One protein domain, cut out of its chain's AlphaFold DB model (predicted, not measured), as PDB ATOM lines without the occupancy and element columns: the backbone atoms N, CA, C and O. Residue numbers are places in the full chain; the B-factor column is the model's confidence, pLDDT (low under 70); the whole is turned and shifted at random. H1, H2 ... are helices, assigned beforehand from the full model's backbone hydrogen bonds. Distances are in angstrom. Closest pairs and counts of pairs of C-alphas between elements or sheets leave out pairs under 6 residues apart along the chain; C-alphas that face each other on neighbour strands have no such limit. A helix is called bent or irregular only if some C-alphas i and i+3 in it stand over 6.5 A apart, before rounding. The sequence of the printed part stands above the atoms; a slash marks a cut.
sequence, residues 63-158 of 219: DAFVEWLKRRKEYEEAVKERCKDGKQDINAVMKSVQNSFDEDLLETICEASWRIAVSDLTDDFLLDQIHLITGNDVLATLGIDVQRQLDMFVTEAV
ATOM      1  N   ASP A  63     224.880 222.105 287.057       87.62
ATOM      2  CA  ASP A  63     224.144 222.816 288.106       87.62
ATOM      3  C   ASP A  63     222.731 223.210 287.655       87.62
ATOM      4  O   ASP A  63     221.793 223.105 288.440       87.62
ATOM      5  N   ALA A  64     222.548 223.568 286.377       87.44
ATOM      6  CA  ALA A  64     221.230 223.848 285.806       87.44
ATOM      7  C   ALA A  64     220.348 222.589 285.779       87.44
ATOM      8  O   ALA A  64     219.157 222.666 286.078       87.44
ATOM      9  N   PHE A  65     220.929 221.417 285.497       88.69
ATOM     10  CA  PHE A  65     220.219 220.140 285.586       88.69
ATOM     11  C   PHE A  65     219.902 219.722 287.028       88.69
ATOM     12  O   PHE A  65     218.785 219.278 287.285       88.69
ATOM     13  N   VAL A  66     220.821 219.901 287.986       86.56
ATOM     14  CA  VAL A  66     220.546 219.660 289.419       86.56
ATOM     15  C   VAL A  66     219.430 220.584 289.920       86.56
ATOM     16  O   VAL A  66     218.489 220.138 290.582       86.56
ATOM     17  N   GLU A  67     219.499 221.869 289.572       88.38
ATOM     18  CA  GLU A  67     218.501 222.869 289.945       88.38
ATOM     19  C   GLU A  67     217.126 222.581 289.312       88.38
ATOM     20  O   GLU A  67     216.087 222.731 289.972       88.38
ATOM     21  N   TRP A  68     217.115 222.125 288.055       90.38
ATOM     22  CA  TRP A  68     215.909 221.688 287.364       90.38
ATOM     23  C   TRP A  68     215.309 220.430 287.996       90.38
ATOM     24  O   TRP A  68     214.122 220.454 288.309       90.38
ATOM     25  N   LEU A  69     216.099 219.380 288.268       88.19
ATOM     26  CA  LEU A  69     215.630 218.143 288.917       88.19
ATOM     27  C   LEU A  69     214.928 218.436 290.252       88.19
ATOM     28  O   LEU A  69     213.856 217.893 290.525       88.19
ATOM     29  N   LYS A  70     215.487 219.349 291.058       87.56
ATOM     30  CA  LYS A  70     214.863 219.784 292.314       87.56
ATOM     31  C   LYS A  70     213.488 220.425 292.077       87.56
ATOM     32  O   LYS A  70     212.496 219.971 292.644       87.56
ATOM     33  N   ARG A  71     213.406 221.440 291.206       85.88
ATOM     34  CA  ARG A  71     212.128 222.104 290.871       85.88
ATOM     35  C   ARG A  71     211.137 221.162 290.189       85.88
ATOM     36  O   ARG A  71     209.929 221.347 290.310       85.88
ATOM     37  N   ARG A  72     211.633 220.172 289.446       86.75
ATOM     38  CA  ARG A  72     210.835 219.175 288.735       86.75
ATOM     39  C   ARG A  72     210.105 218.271 289.725       86.75
ATOM     40  O   ARG A  72     208.897 218.114 289.588       86.75
ATOM     41  N   LYS A  73     210.795 217.806 290.773       85.62
ATOM     42  CA  LYS A  73     210.185 217.076 291.896       85.62
ATOM     43  C   LYS A  73     209.105 217.904 292.608       85.62
ATOM     44  O   LYS A  73     207.992 217.423 292.795       85.62
ATOM     45  N   GLU A  74     209.403 219.162 292.945       83.38
ATOM     46  CA  GLU A  74     208.444 220.084 293.584       83.38
ATOM     47  C   GLU A  74     207.188 220.309 292.710       83.38
ATOM     48  O   GLU A  74     206.059 220.303 293.206       83.38
ATOM     49  N   TYR A  75     207.367 220.452 291.392       83.31
ATOM     50  CA  TYR A  75     206.273 220.543 290.420       83.31
ATOM     51  C   TYR A  75     205.442 219.251 290.358       83.31
ATOM     52  O   TYR A  75     204.214 219.317 290.398       83.31
ATOM     53  N   GLU A  76     206.081 218.083 290.306       83.94
ATOM     54  CA  GLU A  76     205.395 216.789 290.230       83.94
ATOM     55  C   GLU A  76     204.561 216.491 291.483       83.94
ATOM     56  O   GLU A  76     203.415 216.045 291.370       83.94
ATOM     57  N   GLU A  77     205.083 216.797 292.673       80.50
ATOM     58  CA  GLU A  77     204.359 216.647 293.939       80.50
ATOM     59  C   GLU A  77     203.124 217.561 294.004       80.50
ATOM     60  O   GLU A  77     202.035 217.097 294.358       80.50
ATOM     61  N   ALA A  78     203.246 218.820 293.576       78.75
ATOM     62  CA  ALA A  78     202.128 219.763 293.562       78.75
ATOM     63  C   ALA A  78     201.080 219.457 292.461       78.75
ATOM     64  O   ALA A  78     199.884 219.678 292.676       78.75
ATOM     65  N   VAL A  79     201.470 218.880 291.309       77.06
ATOM     66  CA  VAL A  79     200.509 218.395 290.293       77.06
ATOM     67  C   VAL A  79     199.756 217.196 290.859       77.06
ATOM     68  O   VAL A  79     198.527 217.152 290.818       77.06
ATOM     69  N   LYS A  80     200.487 216.250 291.459       78.62
ATOM     70  CA  LYS A  80     199.924 215.064 292.105       78.62
ATOM     71  C   LYS A  80     198.969 215.424 293.240       78.62
ATOM     72  O   LYS A  80     197.968 214.737 293.405       78.62
ATOM     73  N   GLU A  81     199.240 216.477 294.011       74.69
ATOM     74  CA  GLU A  81     198.308 216.995 295.017       74.69
ATOM     75  C   GLU A  81     197.011 217.506 294.375       74.69
ATOM     76  O   GLU A  81     195.933 217.034 294.728       74.69
ATOM     77  N   ARG A  82     197.118 218.385 293.373       66.88
ATOM     78  CA  ARG A  82     195.974 218.976 292.653       66.88
ATOM     79  C   ARG A  82     195.096 217.941 291.944       66.88
ATOM     80  O   ARG A  82     193.893 218.152 291.812       66.88
ATOM     81  N   CYS A  83     195.672 216.826 291.507       70.38
ATOM     82  CA  CYS A  83     194.940 215.731 290.876       70.38
ATOM     83  C   CYS A  83     194.237 214.779 291.863       70.38
ATOM     84  O   CYS A  83     193.457 213.948 291.410       70.38
ATOM     85  N   LYS A  84     194.442 214.883 293.188       65.88
ATOM     86  CA  LYS A  84     193.694 214.060 294.171       65.88
ATOM     87  C   LYS A  84     192.196 214.385 294.183       65.88
ATOM     88  O   LYS A  84     191.381 213.486 294.374       65.88
ATOM     89  N   ASP A  85     191.850 215.647 293.936       57.38
ATOM     90  CA  ASP A  85     190.471 216.154 293.976       57.38
ATOM     91  C   ASP A  85     189.780 216.141 292.598       57.38
ATOM     92  O   ASP A  85     188.571 216.359 292.485       57.38
ATOM     93  N   GLY A  86     190.547 215.914 291.526       54.66
ATOM     94  CA  GLY A  86     190.096 216.020 290.142       54.66
ATOM     95  C   GLY A  86     190.049 214.670 289.435       54.66
ATOM     96  O   GLY A  86     191.006 213.908 289.460       54.66
ATOM     97  N   LYS A  87     188.966 214.400 288.699       56.16
ATOM     98  CA  LYS A  87     188.814 213.208 287.839       56.16
ATOM     99  C   LYS A  87     189.636 213.321 286.535       56.16
ATOM    100  O   LYS A  87     189.116 213.073 285.449       56.16
ATOM    101  N   GLN A  88     190.880 213.779 286.645       57.06
ATOM    102  CA  GLN A  88     191.816 214.026 285.551       57.06
ATOM    103  C   GLN A  88     192.999 213.067 285.654       57.06
ATOM    104  O   GLN A  88     193.455 212.743 286.748       57.06
ATOM    105  N   ASP A  89     193.493 212.619 284.504       59.56
ATOM    106  CA  ASP A  89     194.674 211.771 284.443       59.56
ATOM    107  C   ASP A  89     195.934 212.584 284.794       59.56
ATOM    108  O   ASP A  89     196.172 213.651 284.227       59.56
ATOM    109  N   ILE A  90     196.724 212.091 285.754       60.09
ATOM    110  CA  ILE A  90     197.911 212.790 286.276       60.09
ATOM    111  C   ILE A  90     198.972 212.967 285.185       60.09
ATOM    112  O   ILE A  90     199.616 214.012 285.133       60.09
ATOM    113  N   ASN A  91     199.136 211.978 284.303       60.75
ATOM    114  CA  ASN A  91     200.118 212.018 283.224       60.75
ATOM    115  C   ASN A  91     199.687 213.044 282.159       60.75
ATOM    116  O   ASN A  91     200.482 213.888 281.765       60.75
ATOM    117  N   ALA A  92     198.394 213.096 281.820       61.31
ATOM    118  CA  ALA A  92     197.847 214.104 280.906       61.31
ATOM    119  C   ALA A  92     197.923 215.562 281.423       61.31
ATOM    120  O   ALA A  92     197.858 216.497 280.623       61.31
ATOM    121  N   VAL A  93     198.021 215.777 282.742       62.75
ATOM    122  CA  VAL A  93     198.197 217.114 283.354       62.75
ATOM    123  C   VAL A  93     199.679 217.475 283.529       62.75
ATOM    124  O   VAL A  93     200.035 218.657 283.510       62.75
ATOM    125  N   MET A  94     200.551 216.477 283.681       72.81
ATOM    126  CA  MET A  94     201.991 216.674 283.796       72.81
ATOM    127  C   MET A  94     202.588 217.096 282.449       72.81
ATOM    128  O   MET A  94     202.402 216.432 281.433       72.81
ATOM    129  N   LYS A  95     203.372 218.178 282.417       78.62
ATOM    130  CA  LYS A  95     204.192 218.463 281.230       78.62
ATOM    131  C   LYS A  95     205.336 217.451 281.141       78.62
ATOM    132  O   LYS A  95     206.008 217.215 282.145       78.62
ATOM    133  N   SER A  96     205.581 216.903 279.953       79.38
ATOM    134  CA  SER A  96     206.702 215.985 279.693       79.38
ATOM    135  C   SER A  96     208.072 216.619 279.986       79.38
ATOM    136  O   SER A  96     208.207 217.848 280.090       79.38
ATOM    137  N   VAL A  97     209.101 215.785 280.126       81.88
ATOM    138  CA  VAL A  97     210.500 216.213 280.260       81.88
ATOM    139  C   VAL A  97     210.916 216.995 279.014       81.88
ATOM    140  O   VAL A  97     211.423 218.103 279.160       81.88
ATOM    141  N   GLN A  98     210.562 216.533 277.808       80.75
ATOM    142  CA  GLN A  98     210.762 217.282 276.552       80.75
ATOM    143  C   GLN A  98     210.204 218.713 276.611       80.75
ATOM    144  O   GLN A  98     210.915 219.679 276.345       80.75
ATOM    145  N   ASN A  99     208.955 218.879 277.065       81.19
ATOM    146  CA  ASN A  99     208.306 220.191 277.201       81.19
ATOM    147  C   ASN A  99     208.966 221.110 278.250       81.19
ATOM    148  O   ASN A  99     208.633 222.302 278.335       81.19
ATOM    149  N   SER A 100     209.883 220.575 279.059       81.94
ATOM    150  CA  SER A 100     210.679 221.335 280.021       81.94
ATOM    151  C   SER A 100     211.913 221.980 279.381       81.94
ATOM    152  O   SER A 100     212.432 222.933 279.945       81.94
ATOM    153  N   PHE A 101     212.363 221.561 278.200       82.56
ATOM    154  CA  PHE A 101     213.447 222.244 277.486       82.56
ATOM    155  C   PHE A 101     212.931 223.442 276.682       82.56
ATOM    156  O   PHE A 101     211.729 223.583 276.441       82.56
ATOM    157  N   ASP A 102     213.834 224.341 276.312       84.06
ATOM    158  CA  ASP A 102     213.616 225.247 275.186       84.06
ATOM    159  C   ASP A 102     213.773 224.477 273.854       84.06
ATOM    160  O   ASP A 102     214.486 223.476 273.823       84.06
ATOM    161  N   GLU A 103     213.068 224.883 272.795       84.69
ATOM    162  CA  GLU A 103     212.995 224.120 271.533       84.69
ATOM    163  C   GLU A 103     214.348 224.116 270.800       84.69
ATOM    164  O   GLU A 103     214.878 223.041 270.507       84.69
ATOM    165  N   ASP A 104     214.969 225.292 270.655       83.81
ATOM    166  CA  ASP A 104     216.297 225.462 270.047       83.81
ATOM    167  C   ASP A 104     217.381 224.747 270.878       83.81
ATOM    168  O   ASP A 104     218.317 224.137 270.346       83.81
ATOM    169  N   LEU A 105     217.251 224.794 272.212       86.69
ATOM    170  CA  LEU A 105     218.148 224.087 273.127       86.69
ATOM    171  C   LEU A 105     218.019 222.568 272.965       86.69
ATOM    172  O   LEU A 105     219.038 221.884 272.915       86.69
ATOM    173  N   LEU A 106     216.800 222.028 272.887       87.00
ATOM    174  CA  LEU A 106     216.576 220.587 272.772       87.00
ATOM    175  C   LEU A 106     217.150 220.038 271.462       87.00
ATOM    176  O   LEU A 106     217.884 219.050 271.499       87.00
ATOM    177  N   GLU A 107     216.890 220.711 270.337       86.88
ATOM    178  CA  GLU A 107     217.458 220.362 269.028       86.88
ATOM    179  C   GLU A 107     218.995 220.377 269.071       86.88
ATOM    180  O   GLU A 107     219.637 219.376 268.741       86.88
ATOM    181  N   THR A 108     219.588 221.453 269.606       87.44
ATOM    182  CA  THR A 108     221.047 221.585 269.753       87.44
ATOM    183  C   THR A 108     221.658 220.436 270.566       87.44
ATOM    184  O   THR A 108     222.713 219.914 270.204       87.44
ATOM    185  N   ILE A 109     221.022 220.014 271.667       82.81
ATOM    186  CA  ILE A 109     221.535 218.921 272.508       82.81
ATOM    187  C   ILE A 109     221.410 217.569 271.791       82.81
ATOM    188  O   ILE A 109     222.365 216.781 271.788       82.81
ATOM    189  N   CYS A 110     220.263 217.316 271.157       86.50
ATOM    190  CA  CYS A 110     220.002 216.108 270.380       86.50
ATOM    191  C   CYS A 110     221.031 215.911 269.261       86.50
ATOM    192  O   CYS A 110     221.603 214.822 269.154       86.50
ATOM    193  N   GLU A 111     221.342 216.957 268.491       83.06
ATOM    194  CA  GLU A 111     222.353 216.892 267.433       83.06
ATOM    195  C   GLU A 111     223.787 216.808 267.978       83.06
ATOM    196  O   GLU A 111     224.550 215.916 267.591       83.06
ATOM    197  N   ALA A 112     224.173 217.727 268.872       80.75
ATOM    198  CA  ALA A 112     225.572 217.910 269.256       80.75
ATOM    199  C   ALA A 112     226.080 216.868 270.262       80.75
ATOM    200  O   ALA A 112     227.255 216.496 270.209       80.75
ATOM    201  N   SER A 113     225.220 216.407 271.179       77.94
ATOM    202  CA  SER A 113     225.627 215.561 272.313       77.94
ATOM    203  C   SER A 113     225.214 214.104 272.150       77.94
ATOM    204  O   SER A 113     226.023 213.211 272.395       77.94
ATOM    205  N   TRP A 114     223.975 213.848 271.722       82.62
ATOM    206  CA  TRP A 114     223.427 212.485 271.669       82.62
ATOM    207  C   TRP A 114     223.412 211.876 270.266       82.62
ATOM    208  O   TRP A 114     223.430 210.655 270.139       82.62
ATOM    209  N   ARG A 115     223.453 212.707 269.213       81.25
ATOM    210  CA  ARG A 115     223.385 212.303 267.794       81.25
ATOM    211  C   ARG A 115     222.117 211.495 267.471       81.25
ATOM    212  O   ARG A 115     222.149 210.595 266.633       81.25
ATOM    213  N   ILE A 116     221.022 211.819 268.155       82.06
ATOM    214  CA  ILE A 116     219.706 211.174 268.059       82.06
ATOM    215  C   ILE A 116     218.716 212.190 267.487       82.06
ATOM    216  O   ILE A 116     218.757 213.365 267.846       82.06
ATOM    217  N   ALA A 117     217.826 211.748 266.597       77.94
ATOM    218  CA  ALA A 117     216.773 212.601 266.061       77.94
ATOM    219  C   ALA A 117     215.735 212.929 267.145       77.94
ATOM    220  O   ALA A 117     215.348 212.057 267.922       77.94
ATOM    221  N   VAL A 118     215.215 214.161 267.158       76.88
ATOM    222  CA  VAL A 118     214.189 214.597 268.130       76.88
ATOM    223  C   VAL A 118     212.923 213.714 268.071       76.88
ATOM    224  O   VAL A 118     212.234 213.564 269.074       76.88
ATOM    225  N   SER A 119     212.646 213.060 266.935       78.62
ATOM    226  CA  SER A 119     211.548 212.088 266.776       78.62
ATOM    227  C   SER A 119     211.703 210.801 267.587       78.62
ATOM    228  O   SER A 119     210.700 210.177 267.927       78.62
ATOM    229  N   ASP A 120     212.943 210.397 267.864       80.88
ATOM    230  CA  ASP A 120     213.279 209.129 268.525       80.88
ATOM    231  C   ASP A 120     213.539 209.341 270.028       80.88
ATOM    232  O   ASP A 120     213.857 208.409 270.768       80.88
ATOM    233  N   LEU A 121     213.409 210.589 270.480       83.31
ATOM    234  CA  LEU A 121     213.647 211.029 271.839       83.31
ATOM    235  C   LEU A 121     212.484 210.611 272.747       83.31
ATOM    236  O   LEU A 121     211.326 210.953 272.497       83.31
ATOM    237  N   THR A 122     212.788 209.920 273.843       87.81
ATOM    238  CA  THR A 122     211.825 209.595 274.904       87.81
ATOM    239  C   THR A 122     212.122 210.398 276.167       87.81
ATOM    240  O   THR A 122     213.257 210.820 276.400       87.81
ATOM    241  N   ASP A 123     211.097 210.630 276.990       86.06
ATOM    242  CA  ASP A 123     211.260 211.282 278.298       86.06
ATOM    243  C   ASP A 123     212.205 210.481 279.216       86.06
ATOM    244  O   ASP A 123     213.019 211.085 279.910       86.06
ATOM    245  N   ASP A 124     212.150 209.144 279.161       85.50
ATOM    246  CA  ASP A 124     213.033 208.255 279.930       85.50
ATOM    247  C   ASP A 124     214.502 208.428 279.509       85.50
ATOM    248  O   ASP A 124     215.358 208.688 280.351       85.50
ATOM    249  N   PHE A 125     214.797 208.399 278.200       86.69
ATOM    250  CA  PHE A 125     216.159 208.604 277.692       86.69
ATOM    251  C   PHE A 125     216.713 209.984 278.075       86.69
ATOM    252  O   PHE A 125     217.882 210.109 278.442       86.69
ATOM    253  N   LEU A 126     215.880 211.028 278.014       87.88
ATOM    254  CA  LEU A 126     216.263 212.360 278.488       87.88
ATOM    255  C   LEU A 126     216.622 212.351 279.972       87.88
ATOM    256  O   LEU A 126     217.624 212.951 280.360       87.88
ATOM    257  N   LEU A 127     215.814 211.687 280.797       87.88
ATOM    258  CA  LEU A 127     216.025 211.629 282.237       87.88
ATOM    259  C   LEU A 127     217.309 210.859 282.586       87.88
ATOM    260  O   LEU A 127     218.091 211.341 283.408       87.88
ATOM    261  N   ASP A 128     217.588 209.752 281.894       86.44
ATOM    262  CA  ASP A 128     218.838 208.990 282.019       86.44
ATOM    263  C   ASP A 128     220.064 209.856 281.680       86.44
ATOM    264  O   ASP A 128     221.034 209.907 282.438       86.44
ATOM    265  N   GLN A 129     220.017 210.618 280.580       87.44
ATOM    266  CA  GLN A 129     221.113 211.519 280.202       87.44
ATOM    267  C   GLN A 129     221.311 212.662 281.210       87.44
ATOM    268  O   GLN A 129     222.446 213.027 281.525       87.44
ATOM    269  N   ILE A 130     220.225 213.198 281.773       88.31
ATOM    270  CA  ILE A 130     220.283 214.182 282.862       88.31
ATOM    271  C   ILE A 130     220.919 213.554 284.116       88.31
ATOM    272  O   ILE A 130     221.772 214.179 284.754       88.31
ATOM    273  N   HIS A 131     220.571 212.314 284.467       86.25
ATOM    274  CA  HIS A 131     221.165 211.583 285.591       86.25
ATOM    275  C   HIS A 131     222.642 211.227 285.388       86.25
ATOM    276  O   HIS A 131     223.413 211.274 286.353       86.25
ATOM    277  N   LEU A 132     223.066 210.978 284.148       85.62
ATOM    278  CA  LEU A 132     224.468 210.790 283.783       85.62
ATOM    279  C   LEU A 132     225.275 212.091 283.937       85.62
ATOM    280  O   LEU A 132     226.306 212.099 284.611       85.62
ATOM    281  N   ILE A 133     224.788 213.216 283.396       85.81
ATOM    282  CA  ILE A 133     225.459 214.533 283.490       85.81
ATOM    283  C   ILE A 133     225.509 215.039 284.945       85.81
ATOM    284  O   ILE A 133     226.513 215.606 285.394       85.81
ATOM    285  N   THR A 134     224.452 214.792 285.723       85.75
ATOM    286  CA  THR A 134     224.426 215.073 287.171       85.75
ATOM    287  C   THR A 134     225.194 214.040 288.002       85.75
ATOM    288  O   THR A 134     225.453 214.268 289.182       85.75
ATOM    289  N   GLY A 135     225.702 212.960 287.398       78.88
ATOM    290  CA  GLY A 135     226.517 211.941 288.066       78.88
ATOM    291  C   GLY A 135     225.758 211.085 289.083       78.88
ATOM    292  O   GLY A 135     226.387 210.267 289.748       78.88
ATOM    293  N   ASN A 136     224.435 211.243 289.198       74.69
ATOM    294  CA  ASN A 136     223.601 210.440 290.093       74.69
ATOM    295  C   ASN A 136     223.706 208.951 289.732       74.69
ATOM    296  O   ASN A 136     223.860 208.111 290.613       74.69
ATOM    297  N   ASP A 137     223.691 208.648 288.431       73.62
ATOM    298  CA  ASP A 137     223.788 207.284 287.905       73.62
ATOM    299  C   ASP A 137     225.180 206.661 288.142       73.62
ATOM    300  O   ASP A 137     225.308 205.506 288.545       73.62
ATOM    301  N   VAL A 138     226.249 207.458 288.013       75.94
ATOM    302  CA  VAL A 138     227.625 207.009 288.298       75.94
ATOM    303  C   VAL A 138     227.808 206.706 289.787       75.94
ATOM    304  O   VAL A 138     228.403 205.688 290.135       75.94
ATOM    305  N   LEU A 139     227.276 207.552 290.676       77.62
ATOM    306  CA  LEU A 139     227.324 207.326 292.123       77.62
ATOM    307  C   LEU A 139     226.545 206.062 292.514       77.62
ATOM    308  O   LEU A 139     227.096 205.207 293.210       77.62
ATOM    309  N   ALA A 140     225.325 205.886 291.997       73.00
ATOM    310  CA  ALA A 140     224.524 204.683 292.217       73.00
ATOM    311  C   ALA A 140     225.218 203.412 291.685       73.00
ATOM    312  O   ALA A 140     225.285 202.407 292.392       73.00
ATOM    313  N   THR A 141     225.810 203.477 290.489       77.88
ATOM    314  CA  THR A 141     226.581 202.381 289.871       77.88
ATOM    315  C   THR A 141     227.814 201.993 290.696       77.88
ATOM    316  O   THR A 141     228.160 200.815 290.780       77.88
ATOM    317  N   LEU A 142     228.456 202.959 291.359       77.06
ATOM    318  CA  LEU A 142     229.566 202.730 292.295       77.06
ATOM    319  C   LEU A 142     229.105 202.277 293.698       77.06
ATOM    320  O   LEU A 142     229.937 202.108 294.588       77.06
ATOM    321  N   GLY A 143     227.800 202.084 293.920       75.31
ATOM    322  CA  GLY A 143     227.222 201.716 295.218       75.31
ATOM    323  C   GLY A 143     227.144 202.868 296.229       75.31
ATOM    324  O   GLY A 143     226.815 202.637 297.396       75.31
ATOM    325  N   ILE A 144     227.425 204.100 295.798       80.56
ATOM    326  CA  ILE A 144     227.400 205.319 296.611       80.56
ATOM    327  C   ILE A 144     225.986 205.908 296.570       80.56
ATOM    328  O   ILE A 144     225.685 206.857 295.848       80.56
ATOM    329  N   ASP A 145     225.101 205.327 297.374       78.88
ATOM    330  CA  ASP A 145     223.773 205.880 297.632       78.88
ATOM    331  C   ASP A 145     223.870 206.981 298.700       78.88
ATOM    332  O   ASP A 145     223.828 206.718 299.906       78.88
ATOM    333  N   VAL A 146     224.042 208.224 298.242       80.06
ATOM    334  CA  VAL A 146     224.183 209.411 299.103       80.06
ATOM    335  C   VAL A 146     222.954 209.613 299.994       80.06
ATOM    336  O   VAL A 146     223.106 210.030 301.140       80.06
ATOM    337  N   GLN A 147     221.747 209.284 299.516       78.44
ATOM    338  CA  GLN A 147     220.531 209.431 300.319       78.44
ATOM    339  C   GLN A 147     220.477 208.369 301.418       78.44
ATOM    340  O   GLN A 147     220.231 208.708 302.569       78.44
ATOM    341  N   ARG A 148     220.779 207.102 301.108       79.69
ATOM    342  CA  ARG A 148     220.805 206.033 302.119       79.69
ATOM    343  C   ARG A 148     221.928 206.213 303.141       79.69
ATOM    344  O   ARG A 148     221.749 205.846 304.298       79.69
ATOM    345  N   GLN A 149     223.070 206.781 302.743       81.06
ATOM    346  CA  GLN A 149     224.117 207.181 303.689       81.06
ATOM    347  C   GLN A 149     223.651 208.333 304.588       81.06
ATOM    348  O   GLN A 149     223.828 208.255 305.800       81.06
ATOM    349  N   LEU A 150     223.016 209.367 304.024       83.50
ATOM    350  CA  LEU A 150     222.486 210.489 304.801       83.50
ATOM    351  C   LEU A 150     221.401 210.040 305.789       83.50
ATOM    352  O   LEU A 150     221.455 210.423 306.954       83.50
ATOM    353  N   ASP A 151     220.464 209.196 305.356       82.31
ATOM    354  CA  ASP A 151     219.412 208.645 306.215       82.31
ATOM    355  C   ASP A 151     220.015 207.837 307.377       82.31
ATOM    356  O   ASP A 151     219.563 207.978 308.511       82.31
ATOM    357  N   MET A 152     221.078 207.060 307.124       78.81
ATOM    358  CA  MET A 152     221.809 206.311 308.153       78.81
ATOM    359  C   MET A 152     222.441 207.246 309.202       78.81
ATOM    360  O   MET A 152     222.179 207.074 310.393       78.81
ATOM    361  N   PHE A 153     223.164 208.288 308.772       72.00
ATOM    362  CA  PHE A 153     223.719 209.311 309.674       72.00
ATOM    363  C   PHE A 153     222.634 210.056 310.468       72.00
ATOM    364  O   PHE A 153     222.801 210.317 311.658       72.00
ATOM    365  N   VAL A 154     221.503 210.387 309.836       81.25
ATOM    366  CA  VAL A 154     220.376 211.052 310.510       81.25
ATOM    367  C   VAL A 154     219.728 210.126 311.543       81.25
ATOM    368  O   VAL A 154     219.390 210.589 312.631       81.25
ATOM    369  N   THR A 155     219.585 208.826 311.261       67.88
ATOM    370  CA  THR A 155     219.085 207.869 312.263       67.88
ATOM    371  C   THR A 155     220.039 207.696 313.440       67.88
ATOM    372  O   THR A 155     219.579 207.656 314.579       67.88
ATOM    373  N   GLU A 156     221.349 207.679 313.188       60.94
ATOM    374  CA  GLU A 156     222.381 207.554 314.220       60.94
ATOM    375  C   GLU A 156     222.417 208.791 315.133       60.94
ATOM    376  O   GLU A 156     222.366 208.654 316.353       60.94
ATOM    377  N   ALA A 157     222.344 210.002 314.568       60.34
ATOM    378  CA  ALA A 157     222.252 211.251 315.334       60.34
ATOM    379  C   ALA A 157     220.972 211.374 316.190       60.34
ATOM    380  O   ALA A 157     220.953 212.109 317.174       60.34
ATOM    381  N   VAL A 158     219.894 210.663 315.834       61.59
ATOM    382  CA  VAL A 158     218.648 210.593 316.626       61.59
ATOM    383  C   VAL A 158     218.710 209.509 317.711       61.59
ATOM    384  O   VAL A 158     217.964 209.573 318.687       61.59
TER     385      VAL A 158
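Overview. This is residues 63 to 158 of the 219 residues of an uncharacterized protein of Phytophthora cactorum (UniProt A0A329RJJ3). The model is a loose, open T of helices: the long helix H1 is the stem, and H4, H5, H3 and H6 are spread out at the end of the stem where H1 begins, with H3 off to one side and H6 off to the other. After H1 the backbone turns round at the far end of the stem and folds back through the short H2, and residues 147 to 158 of H6 stick out as a free arm. The printed part has 96 residues, with six named helices, H1 to H6 in order along the chain, and no named strand; the class is all helix. The whole is loose, with a radius of gyration of the C-alphas of 16.7 A, and flat, spanning 49 by 40 by 19 A.

Along the chain. H1, residues 63 to 82, is the longest helix at 28.8 A, from C-alpha 63 at (224.144, 222.816, 288.106) to C-alpha 82 at (195.974, 218.976, 292.653). H2, residues 90 to 93, measures 5.2 A. H3, residues 103 to 114, measures 15.6 A; it is neither bent nor irregular, but only just: C-alphas 111 and 114 are 6.2 A apart. H4, residues 123 to 133, measures 15.5 A. H5, residues 136 to 141, measures 8.6 A. H6, residues 146 to 158, measures 18.4 A and ends with C-alpha 158 at (218.648, 210.593, 316.626).

Arrangement. H1 and H2 only just touch, with 3 pairs of C-alphas within 8 A, made by residues 79 to 80 of H1 alone; the closest C-alphas, of Lys 80 and Ile 90, are 6.6 A apart. H2 and H3 are apart, and H3 touches no helix. H1 and H4 are close but not clearly touching, with the C-alphas of Phe 65 and Ile 130 closest at 6.6 A; they run opposite ways at a steep tilt of 38 degrees. H4 and H5 only just touch, with 3 pairs of C-alphas within 8 A, and touch only at the corner by their link; the closest C-alphas, of His 131 and Asp 137, are 5.5 A apart, and the lines stand about perpendicular at 81 degrees. H5 and H6 are close but not clearly touching, with the C-alphas of Leu 139 and Val 146 closest at 7.9 A; their lines stand about perpendicular at 88 degrees. Every O i to N i+4 pair is within hydrogen-bond range in H1, H4, H5 and H6, and 7 of 8 are in H3; H2 is too short for such a pair.

Size, cuts and confidence. The C-alphas of Ala 117 and Val 158 are the two farthest apart, at 50.6 A. Without the free residues 147 to 158 the body spans 41 by 34 by 20 A. The printed part has no cut. The links H4 to H5 and H5 to H6 are tight, the other three are short, and no link is long. The mean pLDDT of the printed part is 78.8, with residue 82, residues 84 to 93 and residues 155 to 158 under 70.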